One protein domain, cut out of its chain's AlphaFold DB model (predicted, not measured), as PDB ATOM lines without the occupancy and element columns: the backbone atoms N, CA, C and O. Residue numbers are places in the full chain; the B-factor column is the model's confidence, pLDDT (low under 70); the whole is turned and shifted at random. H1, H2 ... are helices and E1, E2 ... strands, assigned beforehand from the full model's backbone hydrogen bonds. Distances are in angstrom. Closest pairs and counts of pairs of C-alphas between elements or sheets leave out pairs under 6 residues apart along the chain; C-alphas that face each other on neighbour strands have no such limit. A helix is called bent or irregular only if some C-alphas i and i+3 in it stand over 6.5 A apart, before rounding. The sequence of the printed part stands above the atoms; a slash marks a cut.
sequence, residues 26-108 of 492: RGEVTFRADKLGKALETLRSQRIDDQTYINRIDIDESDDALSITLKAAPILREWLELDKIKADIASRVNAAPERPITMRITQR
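AT A GLANCE: This is residues 26 to 108 of the 492 residues of the protein "Glyco_hydro_38C domain-containing protein" of Actinobacteria bacterium (UniProt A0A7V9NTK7). A twisted five-stranded sheet is curled like part of a barrel, and two helices, H1 and H2, lie side by side and run opposite ways along it. H2 covers E4 and E3, while H1 only grazes the sheet. The printed part has 83 residues, in the order E1 H1 E2 E3 E4 H2 E5; the mixed sheet runs E1 E5 E4 E3 E2, and the class is mixed, helices and strands. It is compact, with a radius of gyration of the C-alphas of 12.5 A, and elongated, spanning 36 by 22 by 19 A.

HOW THE PARTS SIT: E4, residues 66 to 73, is parallel to its neighbour E5, residues 101 to 107, with N 104 and O 68 2.9 A apart. E3, residues 52 to 61, is antiparallel to E4, with N 58 and O 69 2.8 A apart, and bends by 56 degrees at residue 55. The edge strand E2, residues 47 to 49, is antiparallel to E3, with N 48 and O 52 2.9 A apart. E2, E3 and E4 form a meander, each strand the antiparallel neighbour of the one before, through two hairpins. The other edge strand, E1, residues 26 to 31, is antiparallel to E5, with N 29 and O 103 2.9 A apart; E1 and E2 are apart. H2, residues 82 to 95, is on the sheet at a height of 10.1 A, over E4 and E3 and along the strands, at 4 degrees to E4 on the local plane; its closest C-alphas to E3 are Ile 89 and Ile 59, 7.9 A. E4, H2 and E5 make a strand-helix-strand unit, two parallel neighbour strands with a helix between, with a right-handed crossover. H1, residues 33 to 42, touches H2 at a shallow tilt of 8 degrees, opposite ways; their closest C-alphas, Ala 33 and Val 93, are 6.3 A apart. In H2 every O i to N i+4 pair is within hydrogen-bond range; in H1, 3 of 6 are.

IN THESE COORDINATES: E1 begins at C-alpha 26 (38.971, 22.207, 10.488) and E5 ends at C-alpha 107 (45.858, 19.774, 11.003). From first to last C-alpha, E3 measures 26.0 A, E4 22.9 A, H2 20.0 A and E5 19.6 A. H1 is irregular: C-alphas 34 and 37 are 7.4 A apart.

THE WHOLE: The C-alphas of Asp 50 and Asp 63, the two farthest apart, are 37.1 A from each other. The printed part has no cut; the link from E4 to H2 is short and the others are tight. The mean pLDDT of the printed part is 88.1, and no printed residue is under 70.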
ATOM      1  N   ARG A  26      40.032  22.167   9.455       80.94
ATOM      2  CA  ARG A  26      38.971  22.207  10.488       80.94
ATOM      3  C   ARG A  26      37.983  23.350  10.292       80.94
ATOM      4  O   ARG A  26      36.862  23.289  10.784       80.94
ATOM      5  N   GLY A  27      38.420  24.413   9.637       83.94
ATOM      6  CA  GLY A  27      37.611  25.593   9.399       83.94
ATOM      7  C   GLY A  27      38.363  26.575   8.525       83.94
ATOM      8  O   GLY A  27      39.581  26.726   8.652       83.94
ATOM      9  N   GLU A  28      37.625  27.231   7.646       90.06
ATOM     10  CA  GLU A  28      38.124  28.258   6.748       90.06
ATOM     11  C   GLU A  28      37.110  29.395   6.718       90.06
ATOM     12  O   GLU A  28      35.904  29.173   6.597       90.06
ATOM     13  N   VAL A  29      37.601  30.617   6.882       90.25
ATOM     14  CA  VAL A  29      36.780  31.819   6.805       90.25
ATOM     15  C   VAL A  29      37.522  32.878   6.012       90.25
ATOM     16  O   VAL A  29      38.687  33.174   6.279       90.25
ATOM     17  N   THR A  30      36.825  33.472   5.049       91.44
ATOM     18  CA  THR A  30      37.323  34.619   4.294       91.44
ATOM     19  C   THR A  30      36.582  35.870   4.739       91.44
ATOM     20  O   THR A  30      35.354  35.889   4.809       91.44
ATOM     21  N   PHE A  31      37.323  36.924   5.060       91.62
ATOM     22  CA  PHE A  31      36.781  38.187   5.550       91.62
ATOM     23  C   PHE A  31      37.608  39.385   5.064       91.62
ATOM     24  O   PHE A  31      38.641  39.228   4.415       91.62
ATOM     25  N   ARG A  32      37.121  40.599   5.333       90.38
ATOM     26  CA  ARG A  32      37.798  41.869   5.018       90.38
ATOM     27  C   ARG A  32      38.324  42.526   6.293       90.38
ATOM     28  O   ARG A  32      37.992  42.094   7.399       90.38
ATOM     29  N   ALA A  33      39.152  43.558   6.141       88.12
ATOM     30  CA  ALA A  33      39.844  44.213   7.252       88.12
ATOM     31  C   ALA A  33      38.914  44.639   8.410       88.12
ATOM     32  O   ALA A  33      39.294  44.526   9.574       88.12
ATOM     33  N   ASP A  34      37.665  45.027   8.118       88.94
ATOM     34  CA  ASP A  34      36.661  45.435   9.112       88.94
ATOM     35  C   ASP A  34      36.285  44.328  10.118       88.94
ATOM     36  O   ASP A  34      35.799  44.617  11.213       88.94
ATOM     37  N   LYS A  35      36.510  43.053   9.774       88.00
ATOM     38  CA  LYS A  35      36.243  41.897  10.647       88.00
ATOM     39  C   LYS A  35      37.485  41.342  11.337       88.00
ATOM     40  O   LYS A  35      37.344  40.414  12.138       88.00
ATOM     41  N   LEU A  36      38.671  41.905  11.090       86.50
ATOM     42  CA  LEU A  36      39.924  41.373  11.627       86.50
ATOM     43  C   LEU A  36      39.925  41.313  13.158       86.50
ATOM     44  O   LEU A  36      40.303  40.289  13.721       86.50
ATOM     45  N   GLY A  37      39.466  42.372  13.834       84.31
ATOM     46  CA  GLY A  37      39.424  42.413  15.300       84.31
ATOM     47  C   GLY A  37      38.630  41.244  15.889       84.31
ATOM     48  O   GLY A  37      39.131  40.519  16.743       84.31
ATOM     49  N   LYS A  38      37.441  40.977  15.332       84.62
ATOM     50  CA  LYS A  38      36.593  39.850  15.742       84.62
ATOM     51  C   LYS A  38      37.253  38.496  15.460       84.62
ATOM     52  O   LYS A  38      37.129  37.586  16.273       84.62
ATOM     53  N   ALA A  39      37.960  38.354  14.338       82.81
ATOM     54  CA  ALA A  39      38.691  37.128  14.021       82.81
ATOM     55  C   ALA A  39      39.855  36.891  15.003       82.81
ATOM     56  O   ALA A  39      39.978  35.799  15.555       82.81
ATOM     57  N   LEU A  40      40.662  37.913  15.304       84.19
ATOM     58  CA  LEU A  40      41.793  37.802  16.237       84.19
ATOM     59  C   LEU A  40      41.357  37.626  17.701       84.19
ATOM     60  O   LEU A  40      42.082  37.014  18.487       84.19
ATOM     61  N   GLU A  41      40.166  38.105  18.070       82.94
ATOM     62  CA  GLU A  41      39.556  37.861  19.382       82.94
ATOM     63  C   GLU A  41      39.217  36.390  19.633       82.94
ATOM     64  O   GLU A  41      39.122  35.998  20.797       82.94
ATOM     65  N   THR A  42      39.040  35.578  18.586       79.88
ATOM     66  CA  THR A  42      38.857  34.125  18.739       79.88
ATOM     67  C   THR A  42      40.165  33.422  19.107       79.88
ATOM     68  O   THR A  42      40.156  32.399  19.786       79.88
ATOM     69  N   LEU A  43      41.308  34.026  18.771       82.38
ATOM     70  CA  LEU A  43      42.648  33.507  19.032       82.38
ATOM     71  C   LEU A  43      43.169  33.933  20.418       82.38
ATOM     72  O   LEU A  43      44.242  34.526  20.546       82.38
ATOM     73  N   ARG A  44      42.384  33.719  21.480       82.62
ATOM     74  CA  ARG A  44      42.762  34.137  22.853       82.62
ATOM     75  C   ARG A  44      43.864  33.279  23.456       82.62
ATOM     76  O   ARG A  44      44.606  33.751  24.307       82.62
ATOM     77  N   SER A  45      43.946  32.027  23.026       87.44
ATOM     78  CA  SER A  45      44.938  31.064  23.485       87.44
ATOM     79  C   SER A  45      45.330  30.135  22.339       87.44
ATOM     80  O   SER A  45      44.636  30.076  21.324       87.44
ATOM     81  N   GLN A  46      46.424  29.387  22.502       90.31
ATOM     82  CA  GLN A  46      46.795  28.334  21.554       90.31
ATOM     83  C   GLN A  46      45.860  27.121  21.631       90.31
ATOM     84  O   GLN A  46      45.893  26.291  20.733       90.31
ATOM     85  N   ARG A  47      45.026  26.992  22.669       89.38
ATOM     86  CA  ARG A  47      44.071  25.890  22.813       89.38
ATOM     87  C   ARG A  47      42.771  26.228  22.082       89.38
ATOM     88  O   ARG A  47      42.152  27.251  22.371       89.38
ATOM     89  N   ILE A  48      42.380  25.365  21.146       82.44
ATOM     90  CA  ILE A  48      41.145  25.502  20.357       82.44
ATOM     91  C   ILE A  48      39.983  24.795  21.066       82.44
ATOM     92  O   ILE A  48      38.892  25.344  21.167       82.44
ATOM     93  N   ASP A  49      40.233  23.585  21.567       80.50
ATOM     94  CA  ASP A  49      39.293  22.754  22.320       80.50
ATOM     95  C   ASP A  49      40.063  21.890  23.335       80.50
ATOM     96  O   ASP A  49      41.245  22.122  23.596       80.50
ATOM     97  N   ASP A  50      39.408  20.909  23.947       74.81
ATOM     98  CA  ASP A  50      40.024  20.059  24.971       74.81
ATOM     99  C   ASP A  50      41.149  19.155  24.455       74.81
ATOM    100  O   ASP A  50      41.920  18.634  25.257       74.81
ATOM    101  N   GLN A  51      41.278  18.992  23.136       78.12
ATOM    102  CA  GLN A  51      42.200  18.043  22.518       78.12
ATOM    103  C   GLN A  51      43.063  18.656  21.410       78.12
ATOM    104  O   GLN A  51      43.715  17.908  20.687       78.12
ATOM    105  N   THR A  52      43.076  19.984  21.233       83.12
ATOM    106  CA  THR A  52      43.726  20.607  20.069       83.12
ATOM    107  C   THR A  52      44.428  21.920  20.395       83.12
ATOM    108  O   THR A  52      43.825  22.854  20.930       83.12
ATOM    109  N   TYR A  53      45.683  22.028  19.951       89.06
ATOM    110  CA  TYR A  53      46.539  23.195  20.136       89.06
ATOM    111  C   TYR A  53      47.123  23.712  18.817       89.06
ATOM    112  O   TYR A  53      47.628  22.940  18.000       89.06
ATOM    113  N   ILE A  54      47.118  25.030  18.626       90.25
ATOM    114  CA  ILE A  54      47.823  25.733  17.552       90.25
ATOM    115  C   ILE A  54      49.308  25.720  17.891       90.25
ATOM    116  O   ILE A  54      49.733  26.339  18.862       90.25
ATOM    117  N   ASN A  55      50.089  25.028  17.078       90.00
ATOM    118  CA  ASN A  55      51.531  24.906  17.248       90.00
ATOM    119  C   ASN A  55      52.305  25.872  16.359       90.00
ATOM    120  O   ASN A  55      53.430  26.220  16.678       90.00
ATOM    121  N   ARG A  56      51.709  26.325  15.255       90.56
ATOM    122  CA  ARG A  56      52.365  27.230  14.313       90.56
ATOM    123  C   ARG A  56      51.334  28.063  13.564       90.56
ATOM    124  O   ARG A  56      50.221  27.597  13.331       90.56
ATOM    125  N   ILE A  57      51.692  29.291  13.205       91.62
ATOM    126  CA  ILE A  57      50.871  30.172  12.368       91.62
ATOM    127  C   ILE A  57      51.735  30.589  11.183       91.62
ATOM    128  O   ILE A  57      52.749  31.257  11.362       91.62
ATOM    129  N   ASP A  58      51.340  30.159   9.989       92.19
ATOM    130  CA  ASP A  58      51.962  30.560   8.732       92.19
ATOM    131  C   ASP A  58      51.149  31.713   8.135       92.19
ATOM    132  O   ASP A  58      49.926  31.615   8.020       92.19
ATOM    133  N   ILE A  59      51.819  32.804   7.770       92.50
ATOM    134  CA  ILE A  59      51.206  33.955   7.103       92.50
ATOM    135  C   ILE A  59      51.821  34.035   5.713       92.50
ATOM    136  O   ILE A  59      53.029  34.227   5.586       92.50
ATOM    137  N   ASP A  60      50.988  33.864   4.696       91.31
ATOM    138  CA  ASP A  60      51.370  33.965   3.293       91.31
ATOM    139  C   ASP A  60      50.677  35.172   2.667       91.31
ATOM    140  O   ASP A  60      49.481  35.404   2.863       91.31
ATOM    141  N   GLU A  61      51.452  35.979   1.958       90.56
ATOM    142  CA  GLU A  61      51.042  37.294   1.498       90.56
ATOM    143  C   GLU A  61      51.301  37.431   0.002       90.56
ATOM    144  O   GLU A  61      52.424  37.266  -0.469       90.56
ATOM    145  N   SER A  62      50.243  37.767  -0.731       88.00
ATOM    146  CA  SER A  62      50.275  38.040  -2.166       88.00
ATOM    147  C   SER A  62      49.667  39.412  -2.458       88.00
ATOM    148  O   SER A  62      49.041  40.029  -1.585       88.00
ATOM    149  N   ASP A  63      49.820  39.880  -3.695       82.94
ATOM    150  CA  ASP A  63      49.224  41.144  -4.142       82.94
ATOM    151  C   ASP A  63      47.686  41.115  -4.032       82.94
ATOM    152  O   ASP A  63      47.066  42.120  -3.680       82.94
ATOM    153  N   ASP A  64      47.076  39.940  -4.217       86.25
ATOM    154  CA  ASP A  64      45.621  39.772  -4.290       86.25
ATOM    155  C   ASP A  64      44.968  39.295  -2.982       86.25
ATOM    156  O   ASP A  64      43.758  39.453  -2.811       86.25
ATOM    157  N   ALA A  65      45.720  38.697  -2.049       90.56
ATOM    158  CA  ALA A  65      45.164  38.116  -0.821       90.56
ATOM    159  C   ALA A  65      46.192  37.950   0.313       90.56
ATOM    160  O   ALA A  65      47.390  37.779   0.075       90.56
ATOM    161  N   LEU A  66      45.687  37.909   1.552       92.38
ATOM    162  CA  LEU A  66      46.437  37.503   2.746       92.38
ATOM    163  C   LEU A  66      45.888  36.170   3.280       92.38
ATOM    164  O   LEU A  66      44.705  36.069   3.605       92.38
ATOM    165  N   SER A  67      46.737  35.154   3.398       92.44
ATOM    166  CA  SER A  67      46.381  33.828   3.912       92.44
ATOM    167  C   SER A  67      47.029  33.594   5.275       92.44
ATOM    168  O   SER A  67      48.242  33.701   5.428       92.44
ATOM    169  N   ILE A  68      46.220  33.262   6.278       93.06
ATOM    170  CA  ILE A  68      46.654  32.973   7.646       93.06
ATOM    171  C   ILE A  68      46.300  31.518   7.940       93.06
ATOM    172  O   ILE A  68      45.128  31.160   8.066       93.06
ATOM    173  N   THR A  69      47.310  30.664   8.056       92.44
ATOM    174  CA  THR A  69      47.139  29.231   8.301       92.44
ATOM    175  C   THR A  69      47.602  28.863   9.703       92.44
ATOM    176  O   THR A  69      48.788  28.892  10.013       92.44
ATOM    177  N   LEU A  70      46.663  28.445  10.547       92.25
ATOM    178  CA  LEU A  70      46.926  27.960  11.892       92.25
ATOM    179  C   LEU A  70      47.136  26.443  11.842       92.25
ATOM    180  O   LEU A  70      46.220  25.702  11.492       92.25
ATOM    181  N   LYS A  71      48.336  25.969  12.166       90.62
ATOM    182  CA  LYS A  71      48.708  24.548  12.201       90.62
ATOM    183  C   LYS A  71      48.402  23.973  13.581       90.62
ATOM    184  O   LYS A  71      49.101  24.259  14.554       90.62
ATOM    185  N   ALA A  72      47.357  23.166  13.659       88.50
ATOM    186  CA  ALA A  72      46.866  22.535  14.868       88.50
ATOM    187  C   ALA A  72      47.385  21.093  15.027       88.50
ATOM    188  O   ALA A  72      47.572  20.372  14.043       88.50
ATOM    189  N   ALA A  73      47.611  20.672  16.272       83.00
ATOM    190  CA  ALA A  73      47.947  19.297  16.636       83.00
ATOM    191  C   ALA A  73      47.421  18.953  18.047       83.00
ATOM    192  O   ALA A  73      47.163  19.871  18.829       83.00
ATOM    193  N   PRO A  74      47.305  17.660  18.409       79.94
ATOM    194  CA  PRO A  74      46.744  17.257  19.701       79.94
ATOM    195  C   PRO A  74      47.610  17.607  20.914       79.94
ATOM    196  O   PRO A  74      47.128  17.693  22.037       79.94
ATOM    197  N   ILE A  75      48.907  17.809  20.684       82.25
ATOM    198  CA  ILE A  75      49.897  18.110  21.716       82.25
ATOM    199  C   ILE A  75      50.456  19.504  21.442       82.25
ATOM    200  O   ILE A  75      50.813  19.817  20.302       82.25
ATOM    201  N   LEU A  76      50.553  20.324  22.488       86.81
ATOM    202  CA  LEU A  76      51.289  21.583  22.448       86.81
ATOM    203  C   LEU A  76      52.795  21.287  22.474       86.81
ATOM    204  O   LEU A  76      53.318  20.753  23.446       86.81
ATOM    205  N   ARG A  77      53.477  21.615  21.383       85.56
ATOM    206  CA  ARG A  77      54.913  21.411  21.158       85.56
ATOM    207  C   ARG A  77      55.675  22.728  21.157       85.56
ATOM    208  O   ARG A  77      56.814  22.765  21.602       85.56
ATOM    209  N   GLU A  78      55.042  23.790  20.668       85.06
ATOM    210  CA  GLU A  78      55.642  25.116  20.548       85.06
ATOM    211  C   GLU A  78      54.784  26.159  21.262       85.06
ATOM    212  O   GLU A  78      53.558  26.172  21.129       85.06
ATOM    213  N   TRP A  79      55.429  27.046  22.019       88.62
ATOM    214  CA  TRP A  79      54.781  28.205  22.626       88.62
ATOM    215  C   TRP A  79      54.842  29.391  21.663       88.62
ATOM    216  O   TRP A  79      55.924  29.768  21.214       88.62
ATOM    217  N   LEU A  80      53.692  29.986  21.351       90.19
ATOM    218  CA  LEU A  80      53.578  31.091  20.401       90.19
ATOM    219  C   LEU A  80      53.326  32.413  21.132       90.19
ATOM    220  O   LEU A  80      52.409  32.529  21.946       90.19
ATOM    221  N   GLU A  81      54.077  33.455  20.773       91.12
ATOM    222  CA  GLU A  81      53.813  34.832  21.209       91.12
ATOM    223  C   GLU A  81      52.613  35.416  20.444       91.12
ATOM    224  O   GLU A  81      52.763  36.184  19.491       91.12
ATOM    225  N   LEU A  82      51.400  35.024  20.844       89.06
ATOM    226  CA  LEU A  82      50.173  35.365  20.118       89.06
ATOM    227  C   LEU A  82      49.968  36.873  19.945       89.06
ATOM    228  O   LEU A  82      49.493  37.289  18.895       89.06
ATOM    229  N   ASP A  83      50.346  37.694  20.924       90.25
ATOM    230  CA  ASP A  83      50.185  39.151  20.832       90.25
ATOM    231  C   ASP A  83      51.091  39.763  19.759       90.25
ATOM    232  O   ASP A  83      50.658  40.626  18.993       90.25
ATOM    233  N   LYS A  84      52.321  39.255  19.628       91.19
ATOM    234  CA  LYS A  84      53.253  39.663  18.573       91.19
ATOM    235  C   LYS A  84      52.752  39.237  17.194       91.19
ATOM    236  O   LYS A  84      52.798  40.027  16.256       91.19
ATOM    237  N   ILE A  85      52.224  38.017  17.085       91.31
ATOM    238  CA  ILE A  85      51.644  37.499  15.838       91.31
ATOM    239  C   ILE A  85      50.395  38.303  15.444       91.31
ATOM    240  O   ILE A  85      50.254  38.692  14.288       91.31
ATOM    241  N   LYS A  86      49.509  38.618  16.397       91.19
ATOM    242  CA  LYS A  86      48.329  39.471  16.167       91.19
ATOM    243  C   LYS A  86      48.721  40.865  15.689       91.19
ATOM    244  O   LYS A  86      48.082  41.385  14.776       91.19
ATOM    245  N   ALA A  87      49.760  41.455  16.282       91.06
ATOM    246  CA  ALA A  87      50.278  42.753  15.865       91.06
ATOM    247  C   ALA A  87      50.845  42.715  14.434       91.06
ATOM    248  O   ALA A  87      50.556  43.620  13.651       91.06
ATOM    249  N   ASP A  88      51.580  41.658  14.066       92.19
ATOM    250  CA  ASP A  88      52.083  41.467  12.696       92.19
ATOM    251  C   ASP A  88      50.935  41.330  11.683       92.19
ATOM    252  O   ASP A  88      50.899  42.041  10.677       92.19
ATOM    253  N   ILE A  89      49.933  40.497  11.988       91.44
ATOM    254  CA  ILE A  89      48.739  40.340  11.144       91.44
ATOM    255  C   ILE A  89      48.021  41.685  10.965       91.44
ATOM    256  O   ILE A  89      47.690  42.061   9.841       91.44
ATOM    257  N   ALA A  90      47.793  42.430  12.051       90.94
ATOM    258  CA  ALA A  90      47.135  43.735  11.991       90.94
ATOM    259  C   ALA A  90      47.920  44.744  11.141       90.94
ATOM    260  O   ALA A  90      47.320  45.473  10.351       90.94
ATOM    261  N   SER A  91      49.251  44.751  11.251       91.06
ATOM    262  CA  SER A  91      50.128  45.597  10.436       91.06
ATOM    263  C   SER A  91      49.971  45.308   8.936       91.06
ATOM    264  O   SER A  91      49.713  46.222   8.150       91.06
ATOM    265  N   ARG A  92      50.028  44.029   8.540       91.31
ATOM    266  CA  ARG A  92      49.886  43.596   7.136       91.31
ATOM    267  C   ARG A  92      48.506  43.884   6.556       91.31
ATOM    268  O   ARG A  92      48.385  44.265   5.396       91.31
ATOM    269  N   VAL A  93      47.453  43.715   7.356       90.00
ATOM    270  CA  VAL A  93      46.084  44.030   6.929       90.00
ATOM    271  C   VAL A  93      45.896  45.536   6.749       90.00
ATOM    272  O   VAL A  93      45.307  45.956   5.758       90.00
ATOM    273  N   ASN A  94      46.439  46.358   7.651       88.94
ATOM    274  CA  ASN A  94      46.353  47.817   7.541       88.94
ATOM    275  C   ASN A  94      47.125  48.373   6.336       88.94
ATOM    276  O   ASN A  94      46.735  49.406   5.796       88.94
ATOM    277  N   ALA A  95      48.196  47.702   5.903       88.38
ATOM    278  CA  ALA A  95      48.958  48.095   4.719       88.38
ATOM    279  C   ALA A  95      48.169  47.919   3.405       88.38
ATOM    280  O   ALA A  95      48.421  48.640   2.443       88.38
ATOM    281  N   ALA A  96      47.208  46.990   3.364       87.62
ATOM    282  CA  ALA A  96      46.393  46.702   2.184       87.62
ATOM    283  C   ALA A  96      44.965  46.253   2.583       87.62
ATOM    284  O   ALA A  96      44.625  45.071   2.455       87.62
ATOM    285  N   PRO A  97      44.113  47.180   3.067       86.44
ATOM    286  CA  PRO A  97      42.835  46.854   3.715       86.44
ATOM    287  C   PRO A  97      41.777  46.280   2.765       86.44
ATOM    288  O   PRO A  97      40.855  45.592   3.205       86.44
ATOM    289  N   GLU A  98      41.918  46.536   1.464       86.56
ATOM    290  CA  GLU A  98      40.999  46.045   0.434       86.56
ATOM    291  C   GLU A  98      41.192  44.555   0.121       86.56
ATOM    292  O   GLU A  98      40.294  43.925  -0.451       86.56
ATOM    293  N   ARG A  99      42.328  43.957   0.512       90.38
ATOM    294  CA  ARG A  99      42.604  42.548   0.218       90.38
ATOM    295  C   ARG A  99      41.694  41.616   1.027       90.38
ATOM    296  O   ARG A  99      41.514  41.818   2.232       90.38
ATOM    297  N   PRO A 100      41.146  40.556   0.415       91.56
ATOM    298  CA  PRO A 100      40.533  39.469   1.160       91.56
ATOM    299  C   PRO A 100      41.565  38.771   2.057       91.56
ATOM    300  O   PRO A 100      42.695  38.492   1.650       91.56
ATOM    301  N   ILE A 101      41.140  38.463   3.279       93.56
ATOM    302  CA  ILE A 101      41.917  37.727   4.273       93.56
ATOM    303  C   ILE A 101      41.265  36.365   4.427       93.56
ATOM    304  O   ILE A 101      40.087  36.286   4.773       93.56
ATOM    305  N   THR A 102      42.018  35.298   4.192       92.62
ATOM    306  CA  THR A 102      41.552  33.933   4.435       92.62
ATOM    307  C   THR A 102      42.274  33.379   5.644       92.62
ATOM    308  O   THR A 102      43.496  33.262   5.643       92.62
ATOM    309  N   MET A 103      41.521  33.041   6.683       91.12
ATOM    310  CA  MET A 103      42.049  32.393   7.874       91.12
ATOM    311  C   MET A 103      41.568  30.949   7.903       91.12
ATOM    312  O   MET A 103      40.364  30.693   7.880       91.12
ATOM    313  N   ARG A 104      42.507  30.005   7.970       92.75
ATOM    314  CA  ARG A 104      42.205  28.572   8.015       92.75
ATOM    315  C   ARG A 104      42.934  27.871   9.144       92.75
ATOM    316  O   ARG A 104      44.101  28.144   9.415       92.75
ATOM    317  N   ILE A 105      42.257  26.920   9.767       89.50
ATOM    318  CA  ILE A 105      42.846  26.032  10.766       89.50
ATOM    319  C   ILE A 105      43.086  24.694  10.081       89.50
ATOM    320  O   ILE A 105      42.142  24.042   9.639       89.50
ATOM    321  N   THR A 106      44.349  24.294   9.990       90.62
ATOM    322  CA  THR A 106      44.763  23.038   9.359       90.62
ATOM    323  C   THR A 106      45.411  22.110  10.366       90.62
ATOM    324  O   THR A 106      46.088  22.564  11.282       90.62
ATOM    325  N   GLN A 107      45.238  20.813  10.185       86.25
ATOM    326  CA  GLN A 107      45.858  19.774  11.003       86.25
ATOM    327  C   GLN A 107      46.343  18.642  10.100       86.25
ATOM    328  O   GLN A 107      46.016  18.600   8.913       86.25
ATOM    329  N   ARG A 108      47.136  17.714  10.645       83.94
ATOM    330  CA  ARG A 108      47.371  16.455   9.932       83.94
ATOM    331  C   ARG A 108      46.045  15.694   9.897       83.94
ATOM    332  O   ARG A 108      45.483  15.501  10.975       83.94
TER     333      ARG A 108